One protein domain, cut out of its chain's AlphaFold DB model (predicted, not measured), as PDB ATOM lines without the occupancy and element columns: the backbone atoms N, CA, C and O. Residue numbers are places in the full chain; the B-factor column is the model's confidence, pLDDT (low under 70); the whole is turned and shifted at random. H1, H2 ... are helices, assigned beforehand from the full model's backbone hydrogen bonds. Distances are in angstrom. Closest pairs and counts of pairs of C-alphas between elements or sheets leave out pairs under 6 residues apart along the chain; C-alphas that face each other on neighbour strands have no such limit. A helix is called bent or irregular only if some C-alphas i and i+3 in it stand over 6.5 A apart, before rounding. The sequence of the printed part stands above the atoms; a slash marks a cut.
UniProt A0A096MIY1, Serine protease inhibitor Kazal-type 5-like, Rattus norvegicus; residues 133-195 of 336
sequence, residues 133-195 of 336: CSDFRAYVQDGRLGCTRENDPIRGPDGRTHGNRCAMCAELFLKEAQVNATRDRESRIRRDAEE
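Overview. This is residues 133 to 195 of the 336 residues of the protein "Serine protease inhibitor Kazal-type 5-like" of Rattus norvegicus (UniProt A0A096MIY1). One long helix, H2, makes the length; the short helix H1 and a long link lie about its first half, and residues 181 to 195 of H2 stick out as a bare arm. The printed part has 63 residues with two named helices, H1 then H2, and no named strand; the class is all helix. It is loose, with a radius of gyration of the C-alphas of 15.4 A, and spans 52 by 24 by 16 A.

Along the chain. H1, residues 134 to 139, begins at C-alpha 134 (-25.410, 87.716, 85.037) and measures 10.1 A. It is irregular, but only just: C-alphas 135 and 138 are 6.9 A apart. H2, residues 165 to 195, measures 44.4 A and ends at C-alpha 195 (-27.514, 60.815, 58.887).

Arrangement. H1 and H2 are close but not clearly touching; their closest C-alphas, Phe 136 and Cys 169, are 7.5 A apart. Their lines are only just about perpendicular, at 73 degrees. Every O i to N i+4 pair of H2 is within hydrogen-bond range; H1 has 0 of 2, but 2 of 3 O i to N i+3 pairs.

Size, cuts and confidence. The C-alphas of Asn 151 and Glu 195, the two farthest apart, are 52.0 A apart. The link from H1 to H2, residues 140 to 164, is long; within it residues 154 to 155 pair with 161 to 162, antiparallel. The printed part has no cut, and no printed residue is under 70 in pLDDT.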
ATOM      1  N   CYS A 133     -26.355  91.288  82.946       88.44
ATOM      2  CA  CYS A 133     -27.496  90.444  83.218       88.44
ATOM      3  C   CYS A 133     -27.130  89.137  83.941       88.44
ATOM      4  O   CYS A 133     -28.023  88.321  84.171       88.44
ATOM      5  N   SER A 134     -25.872  88.942  84.364       86.94
ATOM      6  CA  SER A 134     -25.410  87.716  85.037       86.94
ATOM      7  C   SER A 134     -26.284  87.326  86.228       86.94
ATOM      8  O   SER A 134     -26.666  86.166  86.368       86.94
ATOM      9  N   ASP A 135     -26.657  88.317  87.040       84.81
ATOM     10  CA  ASP A 135     -27.452  88.141  88.260       84.81
ATOM     11  C   ASP A 135     -28.864  87.623  87.953       84.81
ATOM     12  O   ASP A 135     -29.471  86.918  88.757       84.81
ATOM     13  N   PHE A 136     -29.385  87.940  86.764       88.12
ATOM     14  CA  PHE A 136     -30.731  87.567  86.346       88.12
ATOM     15  C   PHE A 136     -30.802  86.183  85.701       88.12
ATOM     16  O   PHE A 136     -31.884  85.599  85.670       88.12
ATOM     17  N   ARG A 137     -29.678  85.623  85.228       87.25
ATOM     18  CA  ARG A 137     -29.653  84.339  84.500       87.25
ATOM     19  C   ARG A 137     -30.276  83.183  85.277       87.25
ATOM     20  O   ARG A 137     -30.950  82.352  84.680       87.25
ATOM     21  N   ALA A 138     -30.103  83.150  86.598       88.25
ATOM     22  CA  ALA A 138     -30.681  82.112  87.456       88.25
ATOM     23  C   ALA A 138     -32.224  82.126  87.496       88.25
ATOM     24  O   ALA A 138     -32.835  81.132  87.881       88.25
ATOM     25  N   TYR A 139     -32.848  83.239  87.102       87.19
ATOM     26  CA  TYR A 139     -34.298  83.445  87.122       87.19
ATOM     27  C   TYR A 139     -34.937  83.367  85.729       87.19
ATOM     28  O   TYR A 139     -36.151  83.522  85.602       87.19
ATOM     29  N   VAL A 140     -34.135  83.146  84.685       90.88
ATOM     30  CA  VAL A 140     -34.623  83.027  83.310       90.88
ATOM     31  C   VAL A 140     -35.233  81.647  83.100       90.88
ATOM     32  O   VAL A 140     -34.617  80.627  83.406       90.88
ATOM     33  N   GLN A 141     -36.430  81.612  82.523       88.88
ATOM     34  CA  GLN A 141     -37.110  80.385  82.114       88.88
ATOM     35  C   GLN A 141     -37.529  80.516  80.653       88.88
ATOM     36  O   GLN A 141     -38.232  81.457  80.296       88.88
ATOM     37  N   ASP A 142     -37.054  79.609  79.797       85.62
ATOM     38  CA  ASP A 142     -37.324  79.617  78.349       85.62
ATOM     39  C   ASP A 142     -37.054  80.979  77.678       85.62
ATOM     40  O   ASP A 142     -37.816  81.459  76.836       85.62
ATOM     41  N   GLY A 143     -35.977  81.647  78.099       85.88
ATOM     42  CA  GLY A 143     -35.606  82.980  77.614       85.88
ATOM     43  C   GLY A 143     -36.435  84.133  78.184       85.88
ATOM     44  O   GLY A 143     -36.171  85.286  77.856       85.88
ATOM     45  N   ARG A 144     -37.430  83.864  79.037       91.94
ATOM     46  CA  ARG A 144     -38.253  84.883  79.700       91.94
ATOM     47  C   ARG A 144     -37.722  85.180  81.096       91.94
ATOM     48  O   ARG A 144     -37.466  84.269  81.880       91.94
ATOM     49  N   LEU A 145     -37.623  86.467  81.413       92.94
ATOM     50  CA  LEU A 145     -37.290  86.976  82.742       92.94
ATOM     51  C   LEU A 145     -38.475  87.779  83.285       92.94
ATOM     52  O   LEU A 145     -38.958  88.704  82.631       92.94
ATOM     53  N   GLY A 146     -38.952  87.416  84.475       92.06
ATOM     54  CA  GLY A 146     -39.975  88.183  85.183       92.06
ATOM     55  C   GLY A 146     -39.362  89.400  85.873       92.06
ATOM     56  O   GLY A 146     -38.420  89.250  86.645       92.06
ATOM     57  N   CYS A 147     -39.911  90.589  85.619       91.75
ATOM     58  CA  CYS A 147     -39.402  91.848  86.166       91.75
ATOM     59  C   CYS A 147     -40.442  92.587  87.007       91.75
ATOM     60  O   CYS A 147     -41.639  92.560  86.712       91.75
ATOM     61  N   THR A 148     -39.968  93.288  88.035       88.38
ATOM     62  CA  THR A 148     -40.765  94.248  88.804       88.38
ATOM     63  C   THR A 148     -40.981  95.534  87.997       88.38
ATOM     64  O   THR A 148     -40.242  95.845  87.058       88.38
ATOM     65  N   ARG A 149     -42.029  96.296  88.340       87.69
ATOM     66  CA  ARG A 149     -42.394  97.560  87.665       87.69
ATOM     67  C   ARG A 149     -41.674  98.775  88.265       87.69
ATOM     68  O   ARG A 149     -42.286  99.818  88.477       87.69
ATOM     69  N   GLU A 150     -40.398  98.620  88.589       87.44
ATOM     70  CA  GLU A 150     -39.545  99.723  89.041       87.44
ATOM     71  C   GLU A 150     -39.204 100.637  87.857       87.44
ATOM     72  O   GLU A 150     -39.015 100.157  86.738       87.44
ATOM     73  N   ASN A 151     -39.150 101.948  88.092       86.44
ATOM     74  CA  ASN A 151     -38.876 102.955  87.064       86.44
ATOM     75  C   ASN A 151     -37.487 103.564  87.287       86.44
ATOM     76  O   ASN A 151     -37.375 104.703  87.733       86.44
ATOM     77  N   ASP A 152     -36.453 102.795  86.952       86.75
ATOM     78  CA  ASP A 152     -35.043 103.179  87.062       86.75
ATOM     79  C   ASP A 152     -34.390 103.115  85.672       86.75
ATOM     80  O   ASP A 152     -33.717 102.133  85.345       86.75
ATOM     81  N   PRO A 153     -34.635 104.116  84.806       90.94
ATOM     82  CA  PRO A 153     -34.323 104.012  83.392       90.94
ATOM     83  C   PRO A 153     -32.818 103.926  83.139       90.94
ATOM     84  O   PRO A 153     -32.036 104.732  83.643       90.94
ATOM     85  N   ILE A 154     -32.420 102.978  82.295       85.88
ATOM     86  CA  ILE A 154     -31.022 102.774  81.900       85.88
ATOM     87  C   ILE A 154     -30.879 102.793  80.384       85.88
ATOM     88  O   ILE A 154     -31.801 102.418  79.662       85.88
ATOM     89  N   ARG A 155     -29.706 103.189  79.888       85.31
ATOM     90  CA  ARG A 155     -29.374 103.073  78.466       85.31
ATOM     91  C   ARG A 155     -28.659 101.748  78.216       85.31
ATOM     92  O   ARG A 155     -27.604 101.512  78.797       85.31
ATOM     93  N   GLY A 156     -29.246 100.899  77.379       80.06
ATOM     94  CA  GLY A 156     -28.718  99.574  77.071       80.06
ATOM     95  C   GLY A 156     -27.630  99.572  75.990       80.06
ATOM     96  O   GLY A 156     -27.419 100.589  75.320       80.06
ATOM     97  N   PRO A 157     -26.963  98.420  75.773       77.88
ATOM     98  CA  PRO A 157     -25.985  98.228  74.693       77.88
ATOM     99  C   PRO A 157     -26.588  98.401  73.292       77.88
ATOM    100  O   PRO A 157     -25.895  98.738  72.338       77.88
ATOM    101  N   ASP A 158     -27.903  98.217  73.171       78.06
ATOM    102  CA  ASP A 158     -28.677  98.486  71.958       78.06
ATOM    103  C   ASP A 158     -28.921  99.988  71.708       78.06
ATOM    104  O   ASP A 158     -29.584 100.368  70.742       78.06
ATOM    105  N   GLY A 159     -28.406 100.850  72.590       82.69
ATOM    106  CA  GLY A 159     -28.535 102.299  72.530       82.69
ATOM    107  C   GLY A 159     -29.897 102.832  72.977       82.69
ATOM    108  O   GLY A 159     -30.059 104.056  72.997       82.69
ATOM    109  N   ARG A 160     -30.847 101.959  73.347       84.62
ATOM    110  CA  ARG A 160     -32.210 102.319  73.767       84.62
ATOM    111  C   ARG A 160     -32.287 102.554  75.270       84.62
ATOM    112  O   ARG A 160     -31.498 102.004  76.036       84.62
ATOM    113  N   THR A 161     -33.256 103.363  75.690       87.62
ATOM    114  CA  THR A 161     -33.582 103.525  77.110       87.62
ATOM    115  C   THR A 161     -34.600 102.472  77.516       87.62
ATOM    116  O   THR A 161     -35.700 102.420  76.969       87.62
ATOM    117  N   HIS A 162     -34.233 101.655  78.491       86.56
ATOM    118  CA  HIS A 162     -35.071 100.617  79.077       86.56
ATOM    119  C   HIS A 162     -35.635 101.112  80.402       86.56
ATOM    120  O   HIS A 162     -34.956 101.851  81.111       86.56
ATOM    121  N   GLY A 163     -36.860 100.708  80.749       87.88
ATOM    122  CA  GLY A 163     -37.540 101.186  81.963       87.88
ATOM    123  C   GLY A 163     -36.811 100.832  83.264       87.88
ATOM    124  O   GLY A 163     -36.851 101.607  84.214       87.88
ATOM    125  N   ASN A 164     -36.121  99.689  83.283       88.31
ATOM    126  CA  ASN A 164     -35.164  99.311  84.319       88.31
ATOM    127  C   ASN A 164     -34.166  98.258  83.801       88.31
ATOM    128  O   ASN A 164     -34.313  97.731  82.692       88.31
ATOM    129  N   ARG A 165     -33.154  97.932  84.618       88.56
ATOM    130  CA  ARG A 165     -32.124  96.924  84.288       88.56
ATOM    131  C   ARG A 165     -32.712  95.544  84.009       88.56
ATOM    132  O   ARG A 165     -32.259  94.879  83.082       88.56
ATOM    133  N   CYS A 166     -33.729  95.131  84.762       91.94
ATOM    134  CA  CYS A 166     -34.378  93.844  84.542       91.94
ATOM    135  C   CYS A 166     -35.082  93.801  83.179       91.94
ATOM    136  O   CYS A 166     -34.887  92.850  82.430       91.94
ATOM    137  N   ALA A 167     -35.844  94.840  82.823       92.94
ATOM    138  CA  ALA A 167     -36.566  94.921  81.556       92.94
ATOM    139  C   ALA A 167     -35.618  94.832  80.349       92.94
ATOM    140  O   ALA A 167     -35.882  94.072  79.421       92.94
ATOM    141  N   MET A 168     -34.473  95.520  80.410       91.56
ATOM    142  CA  MET A 168     -33.416  95.388  79.403       91.56
ATOM    143  C   MET A 168     -32.919  93.941  79.289       91.56
ATOM    144  O   MET A 168     -32.857  93.382  78.194       91.56
ATOM    145  N   CYS A 169     -32.574  93.317  80.419       92.50
ATOM    146  CA  CYS A 169     -32.088  91.940  80.445       92.50
ATOM    147  C   CYS A 169     -33.136  90.941  79.947       92.50
ATOM    148  O   CYS A 169     -32.790  89.987  79.256       92.50
ATOM    149  N   ALA A 170     -34.418  91.175  80.228       93.31
ATOM    150  CA  ALA A 170     -35.508  90.355  79.717       93.31
ATOM    151  C   ALA A 170     -35.559  90.372  78.183       93.31
ATOM    152  O   ALA A 170     -35.690  89.317  77.565       93.31
ATOM    153  N   GLU A 171     -35.401  91.539  77.552       91.25
ATOM    154  CA  GLU A 171     -35.325  91.632  76.090       91.25
ATOM    155  C   GLU A 171     -34.078  90.949  75.517       91.25
ATOM    156  O   GLU A 171     -34.158  90.301  74.470       91.25
ATOM    157  N   LEU A 172     -32.931  91.071  76.193       90.25
ATOM    158  CA  LEU A 172     -31.694  90.401  75.792       90.25
ATOM    159  C   LEU A 172     -31.854  88.878  75.824       90.25
ATOM    160  O   LEU A 172     -31.606  88.226  74.812       90.25
ATOM    161  N   PHE A 173     -32.362  88.317  76.922       92.44
ATOM    162  CA  PHE A 173     -32.577  86.874  77.046       92.44
ATOM    163  C   PHE A 173     -33.604  86.332  76.051       92.44
ATOM    164  O   PHE A 173     -33.431  85.228  75.533       92.44
ATOM    165  N   LEU A 174     -34.630  87.116  75.712       91.81
ATOM    166  CA  LEU A 174     -35.578  86.748  74.662       91.81
ATOM    167  C   LEU A 174     -34.900  86.658  73.290       91.81
ATOM    168  O   LEU A 174     -35.128  85.696  72.556       91.81
ATOM    169  N   LYS A 175     -34.052  87.633  72.942       88.25
ATOM    170  CA  LYS A 175     -33.284  87.611  71.687       88.25
ATOM    171  C   LYS A 175     -32.289  86.454  71.665       88.25
ATOM    172  O   LYS A 175     -32.213  85.743  70.667       88.25
ATOM    173  N   GLU A 176     -31.570  86.224  72.763       88.06
ATOM    174  CA  GLU A 176     -30.658  85.084  72.904       88.06
ATOM    175  C   GLU A 176     -31.391  83.755  72.705       88.06
ATOM    176  O   GLU A 176     -30.927  82.901  71.950       88.06
ATOM    177  N   ALA A 177     -32.563  83.582  73.320       89.75
ATOM    178  CA  ALA A 177     -33.367  82.375  73.169       89.75
ATOM    179  C   ALA A 177     -33.846  82.170  71.724       89.75
ATOM    180  O   ALA A 177     -33.804  81.047  71.226       89.75
ATOM    181  N   GLN A 178     -34.242  83.238  71.026       88.62
ATOM    182  CA  GLN A 178     -34.612  83.167  69.610       88.62
ATOM    183  C   GLN A 178     -33.432  82.737  68.731       88.62
ATOM    184  O   GLN A 178     -33.573  81.812  67.934       88.62
ATOM    185  N   VAL A 179     -32.260  83.357  68.906       87.44
ATOM    186  CA  VAL A 179     -31.040  83.018  68.152       87.44
ATOM    187  C   VAL A 179     -30.572  81.592  68.455       87.44
ATOM    188  O   VAL A 179     -30.158  80.852  67.561       87.44
ATOM    189  N   ASN A 180     -30.664  81.164  69.712       85.06
ATOM    190  CA  ASN A 180     -30.351  79.791  70.087       85.06
ATOM    191  C   ASN A 180     -31.333  78.806  69.441       85.06
ATOM    192  O   ASN A 180     -30.895  77.805  68.881       85.06
ATOM    193  N   ALA A 181     -32.631  79.117  69.421       88.69
ATOM    194  CA  ALA A 181     -33.637  78.280  68.772       88.69
ATOM    195  C   ALA A 181     -33.411  78.151  67.254       88.69
ATOM    196  O   ALA A 181     -33.567  77.057  66.706       88.69
ATOM    197  N   THR A 182     -33.010  79.226  66.562       87.00
ATOM    198  CA  THR A 182     -32.675  79.153  65.129       87.00
ATOM    199  C   THR A 182     -31.439  78.294  64.893       87.00
ATOM    200  O   THR A 182     -31.478  77.394  64.054       87.00
ATOM    201  N   ARG A 183     -30.377  78.491  65.683       87.00
ATOM    202  CA  ARG A 183     -29.148  77.689  65.599       87.00
ATOM    203  C   ARG A 183     -29.413  76.208  65.873       87.00
ATOM    204  O   ARG A 183     -28.880  75.339  65.184       87.00
ATOM    205  N   ASP A 184     -30.254  75.910  66.857       85.00
ATOM    206  CA  ASP A 184     -30.628  74.543  67.206       85.00
ATOM    207  C   ASP A 184     -31.442  73.882  66.092       85.00
ATOM    208  O   ASP A 184     -31.222  72.707  65.785       85.00
ATOM    209  N   ARG A 185     -32.343  74.631  65.444       90.75
ATOM    210  CA  ARG A 185     -33.092  74.159  64.273       90.75
ATOM    211  C   ARG A 185     -32.161  73.843  63.103       90.75
ATOM    212  O   ARG A 185     -32.257  72.756  62.544       90.75
ATOM    213  N   GLU A 186     -31.243  74.743  62.764       89.69
ATOM    214  CA  GLU A 186     -30.253  74.525  61.698       89.69
ATOM    215  C   GLU A 186     -29.343  73.325  61.996       89.69
ATOM    216  O   GLU A 186     -29.060  72.516  61.114       89.69
ATOM    217  N   SER A 187     -28.925  73.164  63.253       88.38
ATOM    218  CA  SER A 187     -28.131  72.020  63.710       88.38
ATOM    219  C   SER A 187     -28.883  70.689  63.594       88.38
ATOM    220  O   SER A 187     -28.278  69.673  63.256       88.38
ATOM    221  N   ARG A 188     -30.199  70.665  63.856       91.62
ATOM    222  CA  ARG A 188     -31.039  69.473  63.629       91.62
ATOM    223  C   ARG A 188     -31.103  69.120  62.148       91.62
ATOM    224  O   ARG A 188     -30.705  68.022  61.796       91.62
ATOM    225  N   ILE A 189     -31.450  70.088  61.296       91.06
ATOM    226  CA  ILE A 189     -31.515  69.890  59.839       91.06
ATOM    227  C   ILE A 189     -30.186  69.340  59.299       91.06
ATOM    228  O   ILE A 189     -30.176  68.416  58.491       91.06
ATOM    229  N   ARG A 190     -29.053  69.878  59.771       90.44
ATOM    230  CA  ARG A 190     -27.726  69.387  59.383       90.44
ATOM    231  C   ARG A 190     -27.503  67.935  59.799       90.44
ATOM    232  O   ARG A 190     -27.031  67.154  58.984       90.44
ATOM    233  N   ARG A 191     -27.834  67.574  61.042       90.31
ATOM    234  CA  ARG A 191     -27.665  66.201  61.546       90.31
ATOM    235  C   ARG A 191     -28.533  65.199  60.795       90.31
ATOM    236  O   ARG A 191     -28.023  64.130  60.477       90.31
ATOM    237  N   ASP A 192     -29.771  65.570  60.480       93.19
ATOM    238  CA  ASP A 192     -30.697  64.732  59.714       93.19
ATOM    239  C   ASP A 192     -30.151  64.496  58.292       93.19
ATOM    240  O   ASP A 192     -30.112  63.368  57.809       93.19
ATOM    241  N   ALA A 193     -29.631  65.546  57.641       93.19
ATOM    242  CA  ALA A 193     -28.990  65.432  56.331       93.19
ATOM    243  C   ALA A 193     -27.699  64.590  56.363       93.19
ATOM    244  O   ALA A 193     -27.462  63.792  55.460       93.19
ATOM    245  N   GLU A 194     -26.860  64.758  57.390       93.56
ATOM    246  CA  GLU A 194     -25.657  63.941  57.607       93.56
ATOM    247  C   GLU A 194     -26.000  62.459  57.827       93.56
ATOM    248  O   GLU A 194     -25.295  61.587  57.327       93.56
ATOM    249  N   GLU A 195     -27.059  62.175  58.587       93.31
ATOM    250  CA  GLU A 195     -27.514  60.815  58.887       93.31
ATOM    251  C   GLU A 195     -27.999  60.100  57.627       93.31
ATOM    252  O   GLU A 195     -27.477  59.040  57.294       93.31
TER     253      GLU A 195